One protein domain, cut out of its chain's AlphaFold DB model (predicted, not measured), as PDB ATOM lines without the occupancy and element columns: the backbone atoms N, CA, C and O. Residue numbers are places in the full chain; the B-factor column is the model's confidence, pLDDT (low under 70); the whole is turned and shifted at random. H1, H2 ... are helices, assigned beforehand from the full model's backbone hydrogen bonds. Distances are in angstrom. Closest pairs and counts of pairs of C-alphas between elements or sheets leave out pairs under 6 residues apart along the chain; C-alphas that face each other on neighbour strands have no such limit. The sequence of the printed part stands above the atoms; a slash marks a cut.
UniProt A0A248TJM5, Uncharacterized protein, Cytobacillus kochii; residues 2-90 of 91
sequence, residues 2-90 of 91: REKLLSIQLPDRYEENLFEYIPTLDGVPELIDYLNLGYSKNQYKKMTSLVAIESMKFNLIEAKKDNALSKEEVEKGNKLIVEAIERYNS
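This is residues 2 to 90 of the 91 residues of an uncharacterized protein of Cytobacillus kochii (UniProt A0A248TJM5). A long helical hairpin, H3 and H4 side by side, makes the body, and the first part of the printed residues is looped about it. The long stretch of residues 8 to 33 passes over one side of the hairpin and on round H3, joining two small helices, H1 and H2. The 89 printed residues have four named helices, in the order H1, H2, H3, H4, and no named strand: all helix. The whole is compact, with a radius of gyration of the C-alphas of 14.0 A and spans of 43 by 31 by 18 A.

Begin with H3, residues 41 to 65, the longest helix. It touches H4, residues 71 to 89, and you find their closest C-alphas at Ser 49 and Tyr 88, 6.1 A apart. The two form a helical hairpin, running opposite ways at a shallow tilt of 17 degrees. H2, residues 34 to 37, is close to H3 but not clearly touching, with the C-alphas of Tyr 34 and Tyr 44 the closest at 6.8 A. H1, residues 2 to 7, is apart from H3, but only just, at 8.0 A. In H1, H3 and H4 every O i to N i+4 pair is within hydrogen-bond range; H2 is too short for such a pair.

Find C-alpha 41 at (-35.933, -21.000, 56.767); from there H3 runs 36.4 A to C-alpha 65 at (-10.451, -30.123, 32.500). H4 then runs 27.4 A, ending at C-alpha 89 at (-25.626, -12.421, 49.751).

The farthest C-alphas, of Gly 38 and Ser 70, are 42.9 A apart. The printed part has no cut. The link from H1 to H2 is long, while H2 to H3 and H3 to H4 are tight. Look for pLDDT under 70 at residues 2 to 6 and 24 to 38.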
ATOM      1  N   ARG A   2     -21.344 -34.280  54.732       66.12
ATOM      2  CA  ARG A   2     -22.446 -34.109  55.700       66.12
ATOM      3  C   ARG A   2     -22.016 -33.545  57.060       66.12
ATOM      4  O   ARG A   2     -22.497 -32.494  57.446       66.12
ATOM      5  N   GLU A   3     -21.079 -34.188  57.754       67.38
ATOM      6  CA  GLU A   3     -20.633 -33.738  59.087       67.38
ATOM      7  C   GLU A   3     -19.989 -32.344  59.073       67.38
ATOM      8  O   GLU A   3     -20.260 -31.542  59.960       67.38
ATOM      9  N   LYS A   4     -19.217 -32.013  58.025       69.94
ATOM     10  CA  LYS A   4     -18.647 -30.667  57.856       69.94
ATOM     11  C   LYS A   4     -19.743 -29.617  57.663       69.94
ATOM     12  O   LYS A   4     -19.705 -28.595  58.337       69.94
ATOM     13  N   LEU A   5     -20.741 -29.892  56.816       69.75
ATOM     14  CA  LEU A   5     -21.897 -29.004  56.617       69.75
ATOM     15  C   LEU A   5     -22.678 -28.785  57.919       69.75
ATOM     16  O   LEU A   5     -23.106 -27.671  58.191       69.75
ATOM     17  N   LEU A   6     -22.805 -29.819  58.756       68.25
ATOM     18  CA  LEU A   6     -23.473 -29.723  60.058       68.25
ATOM     19  C   LEU A   6     -22.715 -28.855  61.070       68.25
ATOM     20  O   LEU A   6     -23.341 -28.271  61.950       68.25
ATOM     21  N   SER A   7     -21.390 -28.768  60.948       71.62
ATOM     22  CA  SER A   7     -20.529 -27.974  61.833       71.62
ATOM     23  C   SER A   7     -20.215 -26.563  61.327       71.62
ATOM     24  O   SER A   7     -19.627 -25.777  62.066       71.62
ATOM     25  N   ILE A   8     -20.557 -26.239  60.075       75.75
ATOM     26  CA  ILE A   8     -20.241 -24.932  59.496       75.75
ATOM     27  C   ILE A   8     -21.150 -23.870  60.103       75.75
ATOM     28  O   ILE A   8     -22.378 -23.953  60.045       75.75
ATOM     29  N   GLN A   9     -20.526 -22.820  60.627       80.88
ATOM     30  CA  GLN A   9     -21.223 -21.575  60.881       80.88
ATOM     31  C   GLN A   9     -21.494 -20.905  59.532       80.88
ATOM     32  O   GLN A   9     -20.563 -20.536  58.819       80.88
ATOM     33  N   LEU A  10     -22.771 -20.790  59.166       83.31
ATOM     34  CA  LEU A  10     -23.166 -20.160  57.910       83.31
ATOM     35  C   LEU A  10     -22.724 -18.692  57.900       83.31
ATOM     36  O   LEU A  10     -23.153 -17.943  58.782       83.31
ATOM     37  N   PRO A  11     -21.909 -18.267  56.923       86.00
ATOM     38  CA  PRO A  11     -21.446 -16.893  56.873       86.00
ATOM     39  C   PRO A  11     -22.568 -15.967  56.391       86.00
ATOM     40  O   PRO A  11     -23.441 -16.352  55.602       86.00
ATOM     41  N   ASP A  12     -22.528 -14.705  56.818       86.62
ATOM     42  CA  ASP A  12     -23.505 -13.709  56.373       86.62
ATOM     43  C   ASP A  12     -23.385 -13.410  54.877       86.62
ATOM     44  O   ASP A  12     -24.401 -13.219  54.206       86.62
ATOM     45  N   ARG A  13     -22.158 -13.435  54.352       90.62
ATOM     46  CA  ARG A  13     -21.838 -13.317  52.928       90.62
ATOM     47  C   ARG A  13     -21.146 -14.576  52.438       90.62
ATOM     48  O   ARG A  13     -20.542 -15.288  53.226       90.62
ATOM     49  N   TYR A  14     -21.251 -14.846  51.146       90.00
ATOM     50  CA  TYR A  14     -20.585 -15.980  50.531       90.00
ATOM     51  C   TYR A  14     -19.075 -15.883  50.760       90.00
ATOM     52  O   TYR A  14     -18.461 -14.845  50.501       90.00
ATOM     53  N   GLU A  15     -18.502 -16.981  51.235       87.62
ATOM     54  CA  GLU A  15     -17.076 -17.152  51.462       87.62
ATOM     55  C   GLU A  15     -16.636 -18.421  50.735       87.62
ATOM     56  O   GLU A  15     -17.271 -19.474  50.847       87.62
ATOM     57  N   GLU A  16     -15.577 -18.305  49.937       83.25
ATOM     58  CA  GLU A  16     -15.065 -19.430  49.161       83.25
ATOM     59  C   GLU A  16     -14.373 -20.458  50.059       83.25
ATOM     60  O   GLU A  16     -13.727 -20.105  51.043       83.25
ATOM     61  N   ASN A  17     -14.419 -21.731  49.658       79.62
ATOM     62  CA  ASN A  17     -13.647 -22.821  50.267       79.62
ATOM     63  C   ASN A  17     -13.985 -23.125  51.740       79.62
ATOM     64  O   ASN A  17     -13.179 -23.734  52.444       79.62
ATOM     65  N   LEU A  18     -15.189 -22.777  52.206       81.50
ATOM     66  CA  LEU A  18     -15.680 -23.185  53.532       81.50
ATOM     67  C   LEU A  18     -15.745 -24.710  53.700       81.50
ATOM     68  O   LEU A  18     -15.620 -25.245  54.802       81.50
ATOM     69  N   PHE A  19     -15.937 -25.420  52.595       80.50
ATOM     70  CA  PHE A  19     -15.810 -26.863  52.486       80.50
ATOM     71  C   PHE A  19     -15.470 -27.217  51.042       80.50
ATOM     72  O   PHE A  19     -15.706 -26.446  50.118       80.50
ATOM     73  N   GLU A  20     -14.947 -28.420  50.859       78.06
ATOM     74  CA  GLU A  20     -14.760 -29.006  49.541       78.06
ATOM     75  C   GLU A  20     -16.043 -29.731  49.124       78.06
ATOM     76  O   GLU A  20     -16.562 -30.578  49.866       78.06
ATOM     77  N   TYR A  21     -16.562 -29.385  47.945       79.31
ATOM     78  CA  TYR A  21     -17.646 -30.138  47.331       79.31
ATOM     79  C   TYR A  21     -17.134 -31.502  46.884       79.31
ATOM     80  O   TYR A  21     -16.218 -31.591  46.071       79.31
ATOM     81  N   ILE A  22     -17.748 -32.565  47.401       75.94
ATOM     82  CA  ILE A  22     -17.448 -33.934  46.994       75.94
ATOM     83  C   ILE A  22     -18.723 -34.490  46.358       75.94
ATOM     84  O   ILE A  22     -19.713 -34.648  47.082       75.94
ATOM     85  N   PRO A  23     -18.739 -34.767  45.039       70.12
ATOM     86  CA  PRO A  23     -19.901 -35.364  44.398       70.12
ATOM     87  C   PRO A  23     -20.203 -36.725  45.034       70.12
ATOM     88  O   PRO A  23     -19.315 -37.552  45.244       70.12
ATOM     89  N   THR A  24     -21.467 -36.953  45.372       68.88
ATOM     90  CA  THR A  24     -21.979 -38.264  45.787       68.88
ATOM     91  C   THR A  24     -22.372 -39.082  44.554       68.88
ATOM     92  O   THR A  24     -22.446 -38.542  43.451       68.88
ATOM     93  N   LEU A  25     -22.634 -40.384  44.724       56.97
ATOM     94  CA  LEU A  25     -23.065 -41.283  43.637       56.97
ATOM     95  C   LEU A  25     -24.288 -40.751  42.860       56.97
ATOM     96  O   LEU A  25     -24.363 -40.951  41.652       56.97
ATOM     97  N   ASP A  26     -25.174 -40.007  43.530       57.28
ATOM     98  CA  ASP A  26     -26.364 -39.375  42.939       57.28
ATOM     99  C   ASP A  26     -26.152 -37.898  42.541       57.28
ATOM    100  O   ASP A  26     -27.099 -37.176  42.231       57.28
ATOM    101  N   GLY A  27     -24.908 -37.409  42.558       53.62
ATOM    102  CA  GLY A  27     -24.521 -36.085  42.060       53.62
ATOM    103  C   GLY A  27     -24.941 -34.895  42.928       53.62
ATOM    104  O   GLY A  27     -24.384 -33.814  42.748       53.62
ATOM    105  N   VAL A  28     -25.852 -35.079  43.887       55.25
ATOM    106  CA  VAL A  28     -26.260 -34.075  44.878       55.25
ATOM    107  C   VAL A  28     -26.071 -34.680  46.272       55.25
ATOM    108  O   VAL A  28     -26.586 -35.772  46.530       55.25
ATOM    109  N   PRO A  29     -25.345 -34.021  47.194       57.09
ATOM    110  CA  PRO A  29     -25.310 -34.459  48.583       57.09
ATOM    111  C   PRO A  29     -26.751 -34.515  49.076       57.09
ATOM    112  O   PRO A  29     -27.454 -33.522  48.890       57.09
ATOM    113  N   GLU A  30     -27.193 -35.628  49.674       56.72
ATOM    114  CA  GLU A  30     -28.509 -35.692  50.319       56.72
ATOM    115  C   GLU A  30     -28.658 -34.434  51.175       56.72
ATOM    116  O   GLU A  30     -27.958 -34.256  52.181       56.72
ATOM    117  N   LEU A  31     -29.505 -33.506  50.719       58.28
ATOM    118  CA  LEU A  31     -29.881 -32.341  51.493       58.28
ATOM    119  C   LEU A  31     -30.763 -32.913  52.588       58.28
ATOM    120  O   LEU A  31     -31.971 -33.034  52.431       58.28
ATOM    121  N   ILE A  32     -30.101 -33.373  53.648       55.38
ATOM    122  CA  ILE A  32     -30.690 -33.829  54.901       55.38
ATOM    123  C   ILE A  32     -31.852 -32.897  55.209       55.38
ATOM    124  O   ILE A  32     -31.712 -31.692  55.026       55.38
ATOM    125  N   ASP A  33     -32.983 -33.418  55.671       56.56
ATOM    126  CA  ASP A  33     -34.087 -32.585  56.146       56.56
ATOM    127  C   ASP A  33     -33.613 -31.723  57.334       56.56
ATOM    128  O   ASP A  33     -33.778 -32.071  58.504       56.56
ATOM    129  N   TYR A  34     -32.967 -30.590  57.039       59.47
ATOM    130  CA  TYR A  34     -32.287 -29.713  57.995       59.47
ATOM    131  C   TYR A  34     -33.284 -28.979  58.903       59.47
ATOM    132  O   TYR A  34     -32.882 -28.404  59.914       59.47
ATOM    133  N   LEU A  35     -34.590 -29.059  58.610       54.44
ATOM    134  CA  LEU A  35     -35.652 -28.698  59.555       54.44
ATOM    135  C   LEU A  35     -35.501 -29.462  60.881       54.44
ATOM    136  O   LEU A  35     -35.688 -28.875  61.944       54.44
ATOM    137  N   ASN A  36     -35.059 -30.723  60.835       57.06
ATOM    138  CA  ASN A  36     -34.820 -31.537  62.030       57.06
ATOM    139  C   ASN A  36     -33.564 -31.118  62.817       57.06
ATOM    140  O   ASN A  36     -33.331 -31.620  63.913       57.06
ATOM    141  N   LEU A  37     -32.759 -30.194  62.281       65.69
ATOM    142  CA  LEU A  37     -31.532 -29.680  62.897       65.69
ATOM    143  C   LEU A  37     -31.709 -28.268  63.480       65.69
ATOM    144  O   LEU A  37     -30.730 -27.634  63.862       65.69
ATOM    145  N   GLY A  38     -32.947 -27.765  63.546       68.00
ATOM    146  CA  GLY A  38     -33.263 -26.468  64.153       68.00
ATOM    147  C   GLY A  38     -32.927 -25.259  63.278       68.00
ATOM    148  O   GLY A  38     -32.898 -24.133  63.772       68.00
ATOM    149  N   TYR A  39     -32.678 -25.464  61.982       73.06
ATOM    150  CA  TYR A  39     -32.401 -24.373  61.052       73.06
ATOM    151  C   TYR A  39     -33.669 -23.550  60.805       73.06
ATOM    152  O   TYR A  39     -34.730 -24.078  60.468       73.06
ATOM    153  N   SER A  40     -33.544 -22.226  60.886       81.25
ATOM    154  CA  SER A  40     -34.555 -21.321  60.344       81.25
ATOM    155  C   SER A  40     -34.627 -21.443  58.818       81.25
ATOM    156  O   SER A  40     -33.668 -21.840  58.151       81.25
ATOM    157  N   LYS A  41     -35.748 -21.017  58.228       82.31
ATOM    158  CA  LYS A  41     -35.933 -21.000  56.767       82.31
ATOM    159  C   LYS A  41     -34.803 -20.263  56.031       82.31
ATOM    160  O   LYS A  41     -34.411 -20.695  54.951       82.31
ATOM    161  N   ASN A  42     -34.276 -19.177  56.600       85.19
ATOM    162  CA  ASN A  42     -33.183 -18.413  55.991       85.19
ATOM    163  C   ASN A  42     -31.843 -19.144  56.099       85.19
ATOM    164  O   ASN A  42     -31.107 -19.186  55.120       85.19
ATOM    165  N   GLN A  43     -31.558 -19.782  57.236       82.81
ATOM    166  CA  GLN A  43     -30.360 -20.614  57.383       82.81
ATOM    167  C   GLN A  43     -30.392 -21.806  56.423       82.81
ATOM    168  O   GLN A  43     -29.397 -22.087  55.766       82.81
ATOM    169  N   TYR A  44     -31.546 -22.464  56.274       82.50
ATOM    170  CA  TYR A  44     -31.713 -23.532  55.290       82.50
ATOM    171  C   TYR A  44     -31.436 -23.034  53.867       82.50
ATOM    172  O   TYR A  44     -30.634 -23.625  53.146       82.50
ATOM    173  N   LYS A  45     -32.033 -21.899  53.480       85.56
ATOM    174  CA  LYS A  45     -31.774 -21.278  52.176       85.56
ATOM    175  C   LYS A  45     -30.292 -20.969  51.978       85.56
ATOM    176  O   LYS A  45     -29.747 -21.404  50.972       85.56
ATOM    177  N   LYS A  46     -29.627 -20.315  52.940       88.31
ATOM    178  CA  LYS A  46     -28.183 -20.047  52.864       88.31
ATOM    179  C   LYS A  46     -27.393 -21.337  52.676       88.31
ATOM    180  O   LYS A  46     -26.649 -21.434  51.711       88.31
ATOM    181  N   MET A  47     -27.618 -22.358  53.501       85.12
ATOM    182  CA  MET A  47     -26.922 -23.643  53.368       85.12
ATOM    183  C   MET A  47     -27.107 -24.269  51.980       85.12
ATOM    184  O   MET A  47     -26.134 -24.631  51.325       85.12
ATOM    185  N   THR A  48     -28.348 -24.364  51.494       84.38
ATOM    186  CA  THR A  48     -28.618 -24.940  50.164       84.38
ATOM    187  C   THR A  48     -27.983 -24.125  49.038       84.38
ATOM    188  O   THR A  48     -27.412 -24.701  48.115       84.38
ATOM    189  N   SER A  49     -28.015 -22.792  49.126       89.50
ATOM    190  CA  SER A  49     -27.363 -21.902  48.165       89.50
ATOM    191  C   SER A  49     -25.839 -22.041  48.193       89.50
ATOM    192  O   SER A  49     -25.228 -22.096  47.133       89.50
ATOM    193  N   LEU A  50     -25.237 -22.165  49.377       88.94
ATOM    194  CA  LEU A  50     -23.803 -22.404  49.562       88.94
ATOM    195  C   LEU A  50     -23.370 -23.699  48.854       88.94
ATOM    196  O   LEU A  50     -22.461 -23.688  48.030       88.94
ATOM    197  N   VAL A  51     -24.076 -24.806  49.118       85.62
ATOM    198  CA  VAL A  51     -23.820 -26.112  48.485       85.62
ATOM    199  C   VAL A  51     -23.998 -26.050  46.970       85.62
ATOM    200  O   VAL A  51     -23.182 -26.606  46.239       85.62
ATOM    201  N   ALA A  52     -25.029 -25.351  46.489       88.19
ATOM    202  CA  ALA A  52     -25.267 -25.185  45.060       88.19
ATOM    203  C   ALA A  52     -24.130 -24.417  44.370       88.19
ATOM    204  O   ALA A  52     -23.676 -24.843  43.311       88.19
ATOM    205  N   ILE A  53     -23.632 -23.330  44.970       91.56
ATOM    206  CA  ILE A  53     -22.518 -22.547  44.413       91.56
ATOM    207  C   ILE A  53     -21.253 -23.407  44.303       91.56
ATOM    208  O   ILE A  53     -20.630 -23.438  43.240       91.56
ATOM    209  N   GLU A  54     -20.895 -24.140  45.360       89.81
ATOM    210  CA  GLU A  54     -19.712 -25.012  45.344       89.81
ATOM    211  C   GLU A  54     -19.858 -26.166  44.335       89.81
ATOM    212  O   GLU A  54     -18.914 -26.481  43.612       89.81
ATOM    213  N   SER A  55     -21.060 -26.736  44.202       87.94
ATOM    214  CA  SER A  55     -21.368 -27.745  43.177       87.94
ATOM    215  C   SER A  55     -21.209 -27.192  41.756       87.94
ATOM    216  O   SER A  55     -20.567 -27.810  40.906       87.94
ATOM    217  N   MET A  56     -21.739 -25.993  41.486       90.81
ATOM    218  CA  MET A  56     -21.608 -25.331  40.183       90.81
ATOM    219  C   MET A  56     -20.144 -25.055  39.837       90.81
ATOM    220  O   MET A  56     -19.727 -25.298  38.704       90.81
ATOM    221  N   LYS A  57     -19.357 -24.581  40.812       91.31
ATOM    222  CA  LYS A  57     -17.914 -24.373  40.656       91.31
ATOM    223  C   LYS A  57     -17.191 -25.671  40.329       91.31
ATOM    224  O   LYS A  57     -16.432 -25.704  39.363       91.31
ATOM    225  N   PHE A  58     -17.451 -26.727  41.098       90.19
ATOM    226  CA  PHE A  58     -16.861 -28.043  40.876       90.19
ATOM    227  C   PHE A  58     -17.159 -28.554  39.461       90.19
ATOM    228  O   PHE A  58     -16.234 -28.834  38.703       90.19
ATOM    229  N   ASN A  59     -18.433 -28.569  39.061       89.50
ATOM    230  CA  ASN A  59     -18.849 -29.052  37.742       89.50
ATOM    231  C   ASN A  59     -18.226 -28.239  36.601       89.50
ATOM    232  O   ASN A  59     -17.797 -28.806  35.597       89.50
ATOM    233  N   LEU A  60     -18.138 -26.913  36.751       91.50
ATOM    234  CA  LEU A  60     -17.505 -26.055  35.751       91.50
ATOM    235  C   LEU A  60     -15.996 -26.319  35.644       91.50
ATOM    236  O   LEU A  60     -15.447 -26.290  34.544       91.50
ATOM    237  N   ILE A  61     -15.318 -26.568  36.766       90.81
ATOM    238  CA  ILE A  61     -13.888 -26.900  36.787       90.81
ATOM    239  C   ILE A  61     -13.639 -28.249  36.112       90.81
ATOM    240  O   ILE A  61     -12.762 -28.327  35.253       90.81
ATOM    241  N   GLU A  62     -14.408 -29.282  36.453       89.25
ATOM    242  CA  GLU A  62     -14.265 -30.616  35.856       89.25
ATOM    243  C   GLU A  62     -14.548 -30.582  34.350       89.25
ATOM    244  O   GLU A  62     -13.713 -31.001  33.551       89.25
ATOM    245  N   ALA A  63     -15.640 -29.940  33.928       87.88
ATOM    246  CA  ALA A  63     -15.975 -29.822  32.509       87.88
ATOM    247  C   ALA A  63     -14.926 -29.025  31.704       87.88
ATOM    248  O   ALA A  63     -14.711 -29.282  30.517       87.88
ATOM    249  N   LYS A  64     -14.225 -28.075  32.343       89.06
ATOM    250  CA  LYS A  64     -13.073 -27.387  31.739       89.06
ATOM    251  C   LYS A  64     -11.850 -28.292  31.606       89.06
ATOM    252  O   LYS A  64     -11.146 -28.167  30.608       89.06
ATOM    253  N   LYS A  65     -11.573 -29.166  32.582       89.62
ATOM    254  CA  LYS A  65     -10.451 -30.123  32.500       89.62
ATOM    255  C   LYS A  65     -10.638 -31.097  31.340       89.62
ATOM    256  O   LYS A  65      -9.677 -31.373  30.627       89.62
ATOM    257  N   ASP A  66     -11.874 -31.521  31.107       89.06
ATOM    258  CA  ASP A  66     -12.216 -32.456  30.035       89.06
ATOM    259  C   ASP A  66     -12.336 -31.787  28.651       89.06
ATOM    260  O   ASP A  66     -12.659 -32.453  27.669       89.06
ATOM    261  N   ASN A  67     -12.086 -30.469  28.544       86.31
ATOM    262  CA  ASN A  67     -12.365 -29.655  27.350       86.31
ATOM    263  C   ASN A  67     -13.791 -29.868  26.801       86.31
ATOM    264  O   ASN A  67     -14.034 -29.743  25.600       86.31
ATOM    265  N   ALA A  68     -14.741 -30.183  27.685       86.38
ATOM    266  CA  ALA A  68     -16.116 -30.512  27.328       86.38
ATOM    267  C   ALA A  68     -16.969 -29.270  27.021       86.38
ATOM    268  O   ALA A  68     -18.096 -29.404  26.553       86.38
ATOM    269  N   LEU A  69     -16.448 -28.069  27.296       89.12
ATOM    270  CA  LEU A  69     -17.157 -26.801  27.144       89.12
ATOM    271  C   LEU A  69     -16.435 -25.863  26.180       89.12
ATOM    272  O   LEU A  69     -15.216 -25.682  26.238       89.12
ATOM    273  N   SER A  70     -17.215 -25.177  25.352       92.56
ATOM    274  CA  SER A  70     -16.765 -24.020  24.588       92.56
ATOM    275  C   SER A  70     -16.483 -22.813  25.494       92.56
ATOM    276  O   SER A  70     -16.943 -22.719  26.636       92.56
ATOM    277  N   LYS A  71     -15.763 -21.820  24.960       91.50
ATOM    278  CA  LYS A  71     -15.493 -20.562  25.674       91.50
ATOM    279  C   LYS A  71     -16.783 -19.845  26.102       91.50
ATOM    280  O   LYS A  71     -16.845 -19.321  27.210       91.50
ATOM    281  N   GLU A  72     -17.810 -19.849  25.251       93.50
ATOM    282  CA  GLU A  72     -19.099 -19.214  25.549       93.50
ATOM    283  C   GLU A  72     -19.824 -19.913  26.709       93.50
ATOM    284  O   GLU A  72     -20.380 -19.256  27.589       93.50
ATOM    285  N   GLU A  73     -19.790 -21.245  26.755       91.75
ATOM    286  CA  GLU A  73     -20.392 -22.022  27.843       91.75
ATOM    287  C   GLU A  73     -19.669 -21.797  29.170       91.75
ATOM    288  O   GLU A  73     -20.317 -21.656  30.207       91.75
ATOM    289  N   VAL A  74     -18.338 -21.665  29.142       92.69
ATOM    290  CA  VAL A  74     -17.557 -21.293  30.329       92.69
ATOM    291  C   VAL A  74     -17.940 -19.898  30.829       92.69
ATOM    292  O   VAL A  74     -18.120 -19.697  32.032       92.69
ATOM    293  N   GLU A  75     -18.099 -18.922  29.933       93.75
ATOM    294  CA  GLU A  75     -18.537 -17.571  30.298       93.75
ATOM    295  C   GLU A  75     -19.954 -17.563  30.889       93.75
ATOM    296  O   GLU A  75     -20.191 -16.903  31.903       93.75
ATOM    297  N   LYS A  76     -20.888 -18.330  30.311       94.31
ATOM    298  CA  LYS A  76     -22.245 -18.502  30.856       94.31
ATOM    299  C   LYS A  76     -22.222 -19.162  32.235       94.31
ATOM    300  O   LYS A  76     -22.878 -18.664  33.146       94.31
ATOM    301  N   GLY A  77     -21.437 -20.225  32.410       92.81
ATOM    302  CA  GLY A  77     -21.271 -20.902  33.697       92.81
ATOM    303  C   GLY A  77     -20.768 -19.956  34.788       92.81
ATOM    304  O   GLY A  77     -21.354 -19.888  35.867       92.81
ATOM    305  N   ASN A  78     -19.749 -19.146  34.483       94.69
ATOM    306  CA  ASN A  78     -19.236 -18.141  35.418       94.69
ATOM    307  C   ASN A  78     -20.291 -17.087  35.789       94.69
ATOM    308  O   ASN A  78     -20.408 -16.741  36.962       94.69
ATOM    309  N   LYS A  79     -21.087 -16.602  34.826       95.81
ATOM    310  CA  LYS A  79     -22.179 -15.651  35.109       95.81
ATOM    311  C   LYS A  79     -23.211 -16.243  36.067       95.81
ATOM    312  O   LYS A  79     -23.568 -15.594  37.044       95.81
ATOM    313  N   LEU A  80     -23.625 -17.489  35.839       95.25
ATOM    314  CA  LEU A  80     -24.583 -18.172  36.712       95.25
ATOM    315  C   LEU A  80     -24.051 -18.339  38.144       95.25
ATOM    316  O   LEU A  80     -24.822 -18.208  39.095       95.25
ATOM    317  N   ILE A  81     -22.748 -18.599  38.307       95.12
ATOM    318  CA  ILE A  81     -22.096 -18.669  39.624       95.12
ATOM    319  C   ILE A  81     -22.132 -17.300  40.317       95.12
ATOM    320  O   ILE A  81     -22.509 -17.225  41.484       95.12
ATOM    321  N   VAL A  82     -21.797 -16.217  39.606       95.62
ATOM    322  CA  VAL A  82     -21.846 -14.849  40.159       95.62
ATOM    323  C   VAL A  82     -23.262 -14.490  40.610       95.62
ATOM    324  O   VAL A  82     -23.450 -14.063  41.745       95.62
ATOM    325  N   GLU A  83     -24.272 -14.747  39.781       95.94
ATOM    326  CA  GLU A  83     -25.667 -14.497  40.154       95.94
ATOM    327  C   GLU A  83     -26.109 -15.333  41.366       95.94
ATOM    328  O   GLU A  83     -26.884 -14.873  42.204       95.94
ATOM    329  N   ALA A  84     -25.639 -16.580  41.479       94.38
ATOM    330  CA  ALA A  84     -25.933 -17.420  42.636       94.38
ATOM    331  C   ALA A  84     -25.307 -16.857  43.922       94.38
ATOM    332  O   ALA A  84     -25.969 -16.851  44.961       94.38
ATOM    333  N   ILE A  85     -24.085 -16.323  43.842       95.06
ATOM    334  CA  ILE A  85     -23.405 -15.637  44.949       95.06
ATOM    335  C   ILE A  85     -24.161 -14.364  45.354       95.06
ATOM    336  O   ILE A  85     -24.383 -14.126  46.541       95.06
ATOM    337  N   GLU A  86     -24.608 -13.555  44.394       95.50
ATOM    338  CA  GLU A  86     -25.403 -12.354  44.676       95.50
ATOM    339  C   GLU A  86     -26.727 -12.696  45.363       95.50
ATOM    340  O   GLU A  86     -27.088 -12.066  46.361       95.50
ATOM    341  N   ARG A  87     -27.413 -13.746  44.888       93.44
ATOM    342  CA  ARG A  87     -28.617 -14.279  45.538       93.44
ATOM    343  C   ARG A  87     -28.328 -14.764  46.955       93.44
ATOM    344  O   ARG A  87     -29.110 -14.462  47.846       93.44
ATOM    345  N   TYR A  88     -27.213 -15.460  47.191       93.56
ATOM    346  CA  TYR A  88     -26.806 -15.872  48.541       93.56
ATOM    347  C   TYR A  88     -26.640 -14.662  49.469       93.56
ATOM    348  O   TYR A  88     -27.164 -14.646  50.581       93.56
ATOM    349  N   ASN A  89     -25.942 -13.631  48.989       92.56
ATOM    350  CA  ASN A  89     -25.626 -12.421  49.751       92.56
ATOM    351  C   ASN A  89     -26.847 -11.550  50.075       92.56
ATOM    352  O   ASN A  89     -26.730 -10.619  50.869       92.56
ATOM    353  N   SER A  90     -27.991 -11.820  49.447       92.69
ATOM    354  CA  SER A  90     -29.244 -11.087  49.638       92.69
ATOM    355  C   SER A  90     -30.304 -11.868  50.435       92.69
ATOM    356  O   SER A  90     -31.414 -11.365  50.610       92.69
TER     357      SER A  90